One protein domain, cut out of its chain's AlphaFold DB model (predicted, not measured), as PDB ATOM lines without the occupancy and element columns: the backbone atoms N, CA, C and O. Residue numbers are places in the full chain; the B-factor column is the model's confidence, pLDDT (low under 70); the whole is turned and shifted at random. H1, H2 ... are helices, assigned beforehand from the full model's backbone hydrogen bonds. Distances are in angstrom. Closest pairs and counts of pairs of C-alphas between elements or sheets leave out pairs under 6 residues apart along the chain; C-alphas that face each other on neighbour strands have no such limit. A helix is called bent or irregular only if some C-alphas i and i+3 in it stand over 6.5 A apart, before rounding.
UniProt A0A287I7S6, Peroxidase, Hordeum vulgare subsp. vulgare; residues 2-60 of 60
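Overview. This is residues 2 to 60 of the 60 residues of the protein "Peroxidase" of Hordeum vulgare subsp. vulgare (UniProt A0A287I7S6). An open V of two helices, H2 and H3, has the short helix H1 off to one side of H2, apart from it, and a long tail without a named helix, residues 41 to 60, running on from the far end of the H3 arm. There is no packed core: H2 and H3 come near each other at the corner of the V, where one ends and the other begins, while H3 and the tail make most of the length, with residues 30 to 50 and 52 to 58 standing free. The printed part has 59 residues with three named helices in the order H1, H2, H3 and no named strand; the class is all helix. The whole is extended, with a radius of gyration of the C-alphas of 18.2 A and spans of 49 by 24 by 18 A.

Arrangement. H1, residues 2 to 5, comes first and is apart from H2, residues 10 to 20, although a tight link of 4 residues joins them. A second tight link, also of 4 residues, leads from H2 to H3, residues 25 to 40. H2 and H3 are close but not clearly touching, with 2 pairs of C-alphas within 8 A. Their closest C-alphas are those of Ala 19 and Phe 28, 6.1 A apart. Their lines stand at a steep tilt of 61 degrees and they run opposite ways. Their centres are 15.4 A apart. H1 and H3 are apart. In H2 and H3 every pair of O i and N i+4 is within hydrogen-bond range; H1 is too short for such a pair, but its 1 pair of O i and N i+3 is within range.

Along the chain. H1 begins at C-alpha 2, at (-41.496, -0.412, -48.533), and ends at Gly 5. H2 runs from Pro 10 to Ala 20, 15.2 A from first to last C-alpha, and begins at (-49.013, 12.824, -48.791). H3 is the longest helix, with 16 residues from Asn 25 to Gly 40 and 22.2 A from first to last C-alpha; C-alpha 40 is at (-52.597, -9.186, -32.031). None of the three helices is bent. Residues 41 to 60 follow with no named element, and C-alpha 60 is at (-49.562, -33.119, -31.474).

Size, cuts and confidence. The two C-alphas farthest apart are those of Arg 23 and Lys 60, at 50.1 A, and the first and last printed C-alphas, of Ser 2 and Lys 60, are 37.8 A apart. Residues 21 to 26 stand free, as do residues 30 to 50, of which 30 to 40 belong to H3, and residues 52 to 58. The C-alphas of residues 41 to 60 lie 10 to 30 A from the mean of the C-alphas. The printed part has no cut and ends at residue 60, the chain's last. No link between helices is long. The mean pLDDT of the printed part is 95.8, and no printed residue is under 70.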
ATOM      1  N   SER A   2     -40.286  -0.629 -49.353       96.12
ATOM      2  CA  SER A   2     -41.496  -0.412 -48.533       96.12
ATOM      3  C   SER A   2     -41.410   0.794 -47.595       96.12
ATOM      4  O   SER A   2     -42.332   1.599 -47.560       96.12
ATOM      5  N   ASP A   3     -40.288   0.951 -46.891       95.88
ATOM      6  CA  ASP A   3     -40.160   1.979 -45.851       95.88
ATOM      7  C   ASP A   3     -40.095   3.385 -46.453       95.88
ATOM      8  O   ASP A   3     -40.821   4.283 -46.035       95.88
ATOM      9  N   ALA A   4     -39.283   3.557 -47.502       96.56
ATOM     10  CA  ALA A   4     -39.224   4.803 -48.265       96.56
ATOM     11  C   ALA A   4     -40.575   5.145 -48.923       96.56
ATOM     12  O   ALA A   4     -40.923   6.319 -49.027       96.56
ATOM     13  N   GLY A   5     -41.371   4.128 -49.282       97.81
ATOM     14  CA  GLY A   5     -42.711   4.292 -49.852       97.81
ATOM     15  C   GLY A   5     -43.686   5.052 -48.948       97.81
ATOM     16  O   GLY A   5     -44.592   5.720 -49.442       97.81
ATOM     17  N   LEU A   6     -43.471   5.063 -47.626       97.19
ATOM     18  CA  LEU A   6     -44.282   5.865 -46.701       97.19
ATOM     19  C   LEU A   6     -44.199   7.372 -46.989       97.19
ATOM     20  O   LEU A   6     -45.108   8.109 -46.602       97.19
ATOM     21  N   MET A   7     -43.145   7.825 -47.672       97.69
ATOM     22  CA  MET A   7     -42.938   9.225 -48.043       97.69
ATOM     23  C   MET A   7     -43.564   9.603 -49.393       97.69
ATOM     24  O   MET A   7     -43.657  10.793 -49.688       97.69
ATOM     25  N   GLU A   8     -44.006   8.627 -50.193       97.44
ATOM     26  CA  GLU A   8     -44.564   8.855 -51.535       97.44
ATOM     27  C   GLU A   8     -46.009   9.378 -51.479       97.44
ATOM     28  O   GLU A   8     -46.393  10.230 -52.278       97.44
ATOM     29  N   HIS A   9     -46.813   8.922 -50.511       97.62
ATOM     30  CA  HIS A   9     -48.199   9.365 -50.353       97.62
ATOM     31  C   HIS A   9     -48.307  10.515 -49.331       97.62
ATOM     32  O   HIS A   9     -47.800  10.392 -48.210       97.62
ATOM     33  N   PRO A  10     -49.012  11.625 -49.637       97.88
ATOM     34  CA  PRO A  10     -49.013  12.824 -48.791       97.88
ATOM     35  C   PRO A  10     -49.525  12.565 -47.367       97.88
ATOM     36  O   PRO A  10     -48.991  13.121 -46.407       97.88
ATOM     37  N   PHE A  11     -50.512  11.677 -47.213       97.44
ATOM     38  CA  PHE A  11     -51.077  11.326 -45.907       97.44
ATOM     39  C   PHE A  11     -50.075  10.603 -44.988       97.44
ATOM     40  O   PHE A  11     -49.867  11.015 -43.846       97.44
ATOM     41  N   THR A  12     -49.417   9.549 -45.478       97.31
ATOM     42  CA  THR A  12     -48.435   8.789 -44.688       97.31
ATOM     43  C   THR A  12     -47.166   9.605 -44.474       97.31
ATOM     44  O   THR A  12     -46.625   9.607 -43.369       97.31
ATOM     45  N   ALA A  13     -46.756  10.393 -45.470       98.00
ATOM     46  CA  ALA A  13     -45.606  11.279 -45.364       98.00
ATOM     47  C   ALA A  13     -45.809  12.345 -44.277       98.00
ATOM     48  O   ALA A  13     -44.886  12.638 -43.517       98.00
ATOM     49  N   ALA A  14     -47.015  12.914 -44.155       97.38
ATOM     50  CA  ALA A  14     -47.341  13.859 -43.086       97.38
ATOM     51  C   ALA A  14     -47.213  13.217 -41.695       97.38
ATOM     52  O   ALA A  14     -46.642  13.821 -40.784       97.38
ATOM     53  N   TYR A  15     -47.682  11.977 -41.541       95.88
ATOM     54  CA  TYR A  15     -47.545  11.238 -40.287       95.88
ATOM     55  C   TYR A  15     -46.075  10.949 -39.945       95.88
ATOM     56  O   TYR A  15     -45.649  11.233 -38.823       95.88
ATOM     57  N   VAL A  16     -45.282  10.457 -40.908       96.44
ATOM     58  CA  VAL A  16     -43.845  10.180 -40.717       96.44
ATOM     59  C   VAL A  16     -43.091  11.453 -40.338       96.44
ATOM     60  O   VAL A  16     -42.363  11.451 -39.348       96.44
ATOM     61  N   ARG A  17     -43.320  12.567 -41.048       96.94
ATOM     62  CA  ARG A  17     -42.699  13.863 -40.718       96.94
ATOM     63  C   ARG A  17     -43.036  14.305 -39.298       96.94
ATOM     64  O   ARG A  17     -42.140  14.737 -38.582       96.94
ATOM     65  N   ARG A  18     -44.294  14.165 -38.862       95.44
ATOM     66  CA  ARG A  18     -44.706  14.520 -37.494       95.44
ATOM     67  C   ARG A  18     -43.979  13.673 -36.450       95.44
ATOM     68  O   ARG A  18     -43.441  14.229 -35.492       95.44
ATOM     69  N   ALA A  19     -43.950  12.355 -36.640       94.56
ATOM     70  CA  ALA A  19     -43.291  11.426 -35.725       94.56
ATOM     71  C   ALA A  19     -41.772  11.664 -35.647       94.56
ATOM     72  O   ALA A  19     -41.207  11.637 -34.558       94.56
ATOM     73  N   ALA A  20     -41.129  11.987 -36.773       95.06
ATOM     74  CA  ALA A  20     -39.684  12.200 -36.858       95.06
ATOM     75  C   ALA A  20     -39.179  13.437 -36.090       95.06
ATOM     76  O   ALA A  20     -38.002  13.509 -35.760       95.06
ATOM     77  N   THR A  21     -40.050  14.403 -35.770       94.88
ATOM     78  CA  THR A  21     -39.648  15.620 -35.033       94.88
ATOM     79  C   THR A  21     -39.242  15.378 -33.574       94.88
ATOM     80  O   THR A  21     -38.773  16.304 -32.919       94.88
ATOM     81  N   GLY A  22     -39.501  14.196 -33.006       90.25
ATOM     82  CA  GLY A  22     -39.272  13.897 -31.585       90.25
ATOM     83  C   GLY A  22     -40.293  14.531 -30.624       90.25
ATOM     84  O   GLY A  22     -40.607  13.963 -29.579       90.25
ATOM     85  N   ARG A  23     -40.903  15.662 -30.999       94.69
ATOM     86  CA  ARG A  23     -41.935  16.368 -30.215       94.69
ATOM     87  C   ARG A  23     -43.195  15.530 -29.978       94.69
ATOM     88  O   ARG A  23     -43.873  15.709 -28.972       94.69
ATOM     89  N   TYR A  24     -43.508  14.616 -30.896       93.62
ATOM     90  CA  TYR A  24     -44.725  13.798 -30.866       93.62
ATOM     91  C   TYR A  24     -44.468  12.331 -30.490       93.62
ATOM     92  O   TYR A  24     -45.322  11.481 -30.744       93.62
ATOM     93  N   ASN A  25     -43.338  12.014 -29.847       93.31
ATOM     94  CA  ASN A  25     -42.996  10.639 -29.454       93.31
ATOM     95  C   ASN A  25     -44.097   9.964 -28.620       93.31
ATOM     96  O   ASN A  25     -44.463   8.822 -28.887       93.31
ATOM     97  N   GLY A  26     -44.699  10.678 -27.662       96.06
ATOM     98  CA  GLY A  26     -45.805  10.138 -26.860       96.06
ATOM     99  C   GLY A  26     -47.040   9.775 -27.696       96.06
ATOM    100  O   GLY A  26     -47.711   8.777 -27.424       96.06
ATOM    101  N   GLN A  27     -47.325  10.540 -28.753       95.81
ATOM    102  CA  GLN A  27     -48.400  10.216 -29.688       95.81
ATOM    103  C   GLN A  27     -48.036   9.008 -30.549       95.81
ATOM    104  O   GLN A  27     -48.840   8.086 -30.638       95.81
ATOM    105  N   PHE A  28     -46.819   8.977 -31.098       96.19
ATOM    106  CA  PHE A  28     -46.325   7.838 -31.870       96.19
ATOM    107  C   PHE A  28     -46.417   6.531 -31.072       96.19
ATOM    108  O   PHE A  28     -47.012   5.572 -31.552       96.19
ATOM    109  N   PHE A  29     -45.923   6.494 -29.831       96.75
ATOM    110  CA  PHE A  29     -45.967   5.280 -29.008       96.75
ATOM    111  C   PHE A  29     -47.385   4.876 -28.602       96.75
ATOM    112  O   PHE A  29     -47.694   3.684 -28.548       96.75
ATOM    113  N   ARG A  30     -48.282   5.839 -28.353       97.88
ATOM    114  CA  ARG A  30     -49.707   5.541 -28.157       97.88
ATOM    115  C   ARG A  30     -50.315   4.880 -29.395       97.88
ATOM    116  O   ARG A  30     -51.003   3.871 -29.260       97.88
ATOM    117  N   ASP A  31     -50.096   5.463 -30.568       97.38
ATOM    118  CA  ASP A  31     -50.696   5.000 -31.818       97.38
ATOM    119  C   ASP A  31     -50.091   3.637 -32.224       97.38
ATOM    120  O   ASP A  31     -50.814   2.729 -32.644       97.38
ATOM    121  N   PHE A  32     -48.792   3.435 -31.971       97.06
ATOM    122  CA  PHE A  32     -48.101   2.150 -32.102       97.06
ATOM    123  C   PHE A  32     -48.716   1.081 -31.190       97.06
ATOM    124  O   PHE A  32     -49.116   0.026 -31.673       97.06
ATOM    125  N   ARG A  33     -48.891   1.370 -29.892       98.38
ATOM    126  CA  ARG A  33     -49.561   0.477 -28.927       98.38
ATOM    127  C   ARG A  33     -50.933   0.024 -29.422       98.38
ATOM    128  O   ARG A  33     -51.246  -1.163 -29.370       98.38
ATOM    129  N   VAL A  34     -51.757   0.963 -29.885       98.62
ATOM    130  CA  VAL A  34     -53.102   0.657 -30.399       98.62
ATOM    131  C   VAL A  34     -53.016  -0.232 -31.639       98.62
ATOM    132  O   VAL A  34     -53.790  -1.179 -31.768       98.62
ATOM    133  N   SER A  35     -52.064   0.040 -32.530       98.44
ATOM    134  CA  SER A  35     -51.854  -0.745 -33.750       98.44
ATOM    135  C   SER A  35     -51.417  -2.178 -33.438       98.44
ATOM    136  O   SER A  35     -51.980  -3.117 -33.995       98.44
ATOM    137  N   MET A  36     -50.494  -2.363 -32.489       98.62
ATOM    138  CA  MET A  36     -50.038  -3.686 -32.055       98.62
ATOM    139  C   MET A  36     -51.151  -4.492 -31.374       98.62
ATOM    140  O   MET A  36     -51.290  -5.680 -31.643       98.62
ATOM    141  N   ALA A  37     -51.984  -3.853 -30.546       98.44
ATOM    142  CA  ALA A  37     -53.131  -4.518 -29.926       98.44
ATOM    143  C   ALA A  37     -54.157  -4.989 -30.971       98.44
ATOM    144  O   ALA A  37     -54.634  -6.119 -30.906       98.44
ATOM    145  N   LYS A  38     -54.454  -4.148 -31.972       98.62
ATOM    146  CA  LYS A  38     -55.330  -4.522 -33.092       98.62
ATOM    147  C   LYS A  38     -54.738  -5.664 -33.916       98.62
ATOM    148  O   LYS A  38     -55.459  -6.598 -34.241       98.62
ATOM    149  N   MET A  39     -53.438  -5.611 -34.212       98.62
ATOM    150  CA  MET A  39     -52.728  -6.669 -34.938       98.62
ATOM    151  C   MET A  39     -52.786  -8.005 -34.189       98.62
ATOM    152  O   MET A  39     -53.085  -9.030 -34.791       98.62
ATOM    153  N   GLY A  40     -52.564  -7.988 -32.872       97.75
ATOM    154  CA  GLY A  40     -52.597  -9.186 -32.031       97.75
ATOM    155  C   GLY A  40     -53.973  -9.843 -31.911       97.75
ATOM    156  O   GLY A  40     -54.054 -10.980 -31.464       97.75
ATOM    157  N   ALA A  41     -55.043  -9.155 -32.315       98.12
ATOM    158  CA  ALA A  41     -56.403  -9.684 -32.321       98.12
ATOM    159  C   ALA A  41     -56.824 -10.286 -33.678       98.12
ATOM    160  O   ALA A  41     -57.933 -10.808 -33.798       98.12
ATOM    161  N   ILE A  42     -55.978 -10.220 -34.713       98.25
ATOM    162  CA  ILE A  42     -56.308 -10.747 -36.043       98.25
ATOM    163  C   ILE A  42     -56.293 -12.281 -36.009       98.25
ATOM    164  O   ILE A  42     -55.261 -12.889 -35.745       98.25
ATOM    165  N   GLY A  43     -57.430 -12.910 -36.325       97.69
ATOM    166  CA  GLY A  43     -57.515 -14.357 -36.572       97.69
ATOM    167  C   GLY A  43     -57.183 -15.253 -35.372       97.69
ATOM    168  O   GLY A  43     -56.780 -16.400 -35.561       97.69
ATOM    169  N   VAL A  44     -57.310 -14.738 -34.146       97.69
ATOM    170  CA  VAL A  44     -56.994 -15.489 -32.923       97.69
ATOM    171  C   VAL A  44     -57.943 -16.670 -32.701       97.69
ATOM    172  O   VAL A  44     -59.143 -16.577 -32.956       97.69
ATOM    173  N   LEU A  45     -57.401 -17.771 -32.170       97.94
ATOM    174  CA  LEU A  45     -58.178 -18.920 -31.697       97.94
ATOM    175  C   LEU A  45     -58.576 -18.686 -30.237       97.94
ATOM    176  O   LEU A  45     -57.715 -18.408 -29.399       97.94
ATOM    177  N   THR A  46     -59.871 -18.776 -29.932       97.50
ATOM    178  CA  THR A  46     -60.422 -18.487 -28.594       97.50
ATOM    179  C   THR A  46     -61.336 -19.607 -28.095       97.50
ATOM    180  O   THR A  46     -61.704 -20.513 -28.843       97.50
ATOM    181  N   GLY A  47     -61.692 -19.581 -26.808       96.88
ATOM    182  CA  GLY A  47     -62.513 -20.626 -26.195       96.88
ATOM    183  C   GLY A  47     -61.820 -21.989 -26.254       96.88
ATOM    184  O   GLY A  47     -60.728 -22.158 -25.720       96.88
ATOM    185  N   ASN A  48     -62.453 -22.955 -26.914       96.50
ATOM    186  CA  ASN A  48     -61.923 -24.303 -27.128       96.50
ATOM    187  C   ASN A  48     -61.281 -24.499 -28.518       96.50
ATOM    188  O   ASN A  48     -60.981 -25.631 -28.896       96.50
ATOM    189  N   GLN A  49     -61.075 -23.427 -29.292       97.75
ATOM    190  CA  GLN A  49     -60.422 -23.500 -30.599       97.75
ATOM    191  C   GLN A  49     -58.907 -23.702 -30.454       97.75
ATOM    192  O   GLN A  49     -58.238 -23.030 -29.668       97.75
ATOM    193  N   GLY A  50     -58.334 -24.583 -31.276       93.69
ATOM    194  CA  GLY A  50     -56.898 -24.864 -31.260       93.69
ATOM    195  C   GLY A  50     -56.463 -25.718 -30.065       93.69
ATOM    196  O   GLY A  50     -57.187 -26.601 -29.617       93.69
ATOM    197  N   LYS A  51     -55.227 -25.510 -29.592       93.56
ATOM    198  CA  LYS A  51     -54.657 -26.212 -28.430       93.56
ATOM    199  C   LYS A  51     -53.532 -25.413 -27.788       93.56
ATOM    200  O   LYS A  51     -52.775 -24.734 -28.483       93.56
ATOM    201  N   ILE A  52     -53.351 -25.584 -26.481       94.19
ATOM    202  CA  ILE A  52     -52.166 -25.081 -25.782       94.19
ATOM    203  C   ILE A  52     -50.994 -26.029 -26.055       94.19
ATOM    204  O   ILE A  52     -51.037 -27.217 -25.731       94.19
ATOM    205  N   ARG A  53     -49.943 -25.517 -26.697       95.19
ATOM    206  CA  ARG A  53     -48.764 -26.305 -27.081       95.19
ATOM    207  C   ARG A  53     -47.745 -26.303 -25.947       95.19
ATOM    208  O   ARG A  53     -47.323 -25.243 -25.509       95.19
ATOM    209  N   THR A  54     -47.285 -27.484 -25.536       95.31
ATOM    210  CA  THR A  54     -46.168 -27.614 -24.580       95.31
ATOM    211  C   THR A  54     -44.807 -27.362 -25.231       95.31
ATOM    212  O   THR A  54     -43.851 -27.006 -24.550       95.31
ATOM    213  N   LYS A  55     -44.714 -27.540 -26.556       95.88
ATOM    214  CA  LYS A  55     -43.548 -27.209 -27.384       95.88
ATOM    215  C   LYS A  55     -44.012 -26.470 -28.645       95.88
ATOM    216  O   LYS A  55     -44.759 -27.027 -29.450       95.88
ATOM    217  N   CYS A  56     -43.566 -25.225 -28.831       95.19
ATOM    218  CA  CYS A  56     -44.015 -24.325 -29.909       95.19
ATOM    219  C   CYS A  56     -43.599 -24.737 -31.330       95.19
ATOM    220  O   CYS A  56     -44.040 -24.117 -32.294       95.19
ATOM    221  N   ASN A  57     -42.778 -25.771 -31.497       95.69
ATOM    222  CA  ASN A  57     -42.373 -26.311 -32.798       95.69
ATOM    223  C   ASN A  57     -43.004 -27.678 -33.115       95.69
ATOM    224  O   ASN A  57     -42.879 -28.149 -34.237       95.69
ATOM    225  N   LEU A  58     -43.725 -28.293 -32.170       93.62
ATOM    226  CA  LEU A  58     -44.398 -29.577 -32.372       93.62
ATOM    227  C   LEU A  58     -45.912 -29.407 -32.394       93.62
ATOM    228  O   LEU A  58     -46.490 -28.658 -31.598       93.62
ATOM    229  N   VAL A  59     -46.554 -30.081 -33.335       81.62
ATOM    230  CA  VAL A  59     -48.005 -30.215 -33.398       81.62
ATOM    231  C   VAL A  59     -48.292 -31.648 -32.971       81.62
ATOM    232  O   VAL A  59     -47.806 -32.572 -33.609       81.62
ATOM    233  N   LYS A  60     -48.992 -31.816 -31.844       72.50
ATOM    234  CA  LYS A  60     -49.562 -33.119 -31.474       72.50
ATOM    235  C   LYS A  60     -50.611 -33.566 -32.476       72.50
ATOM    236  O   LYS A  60     -51.371 -32.665 -32.898       72.50
TER     237      LYS A  60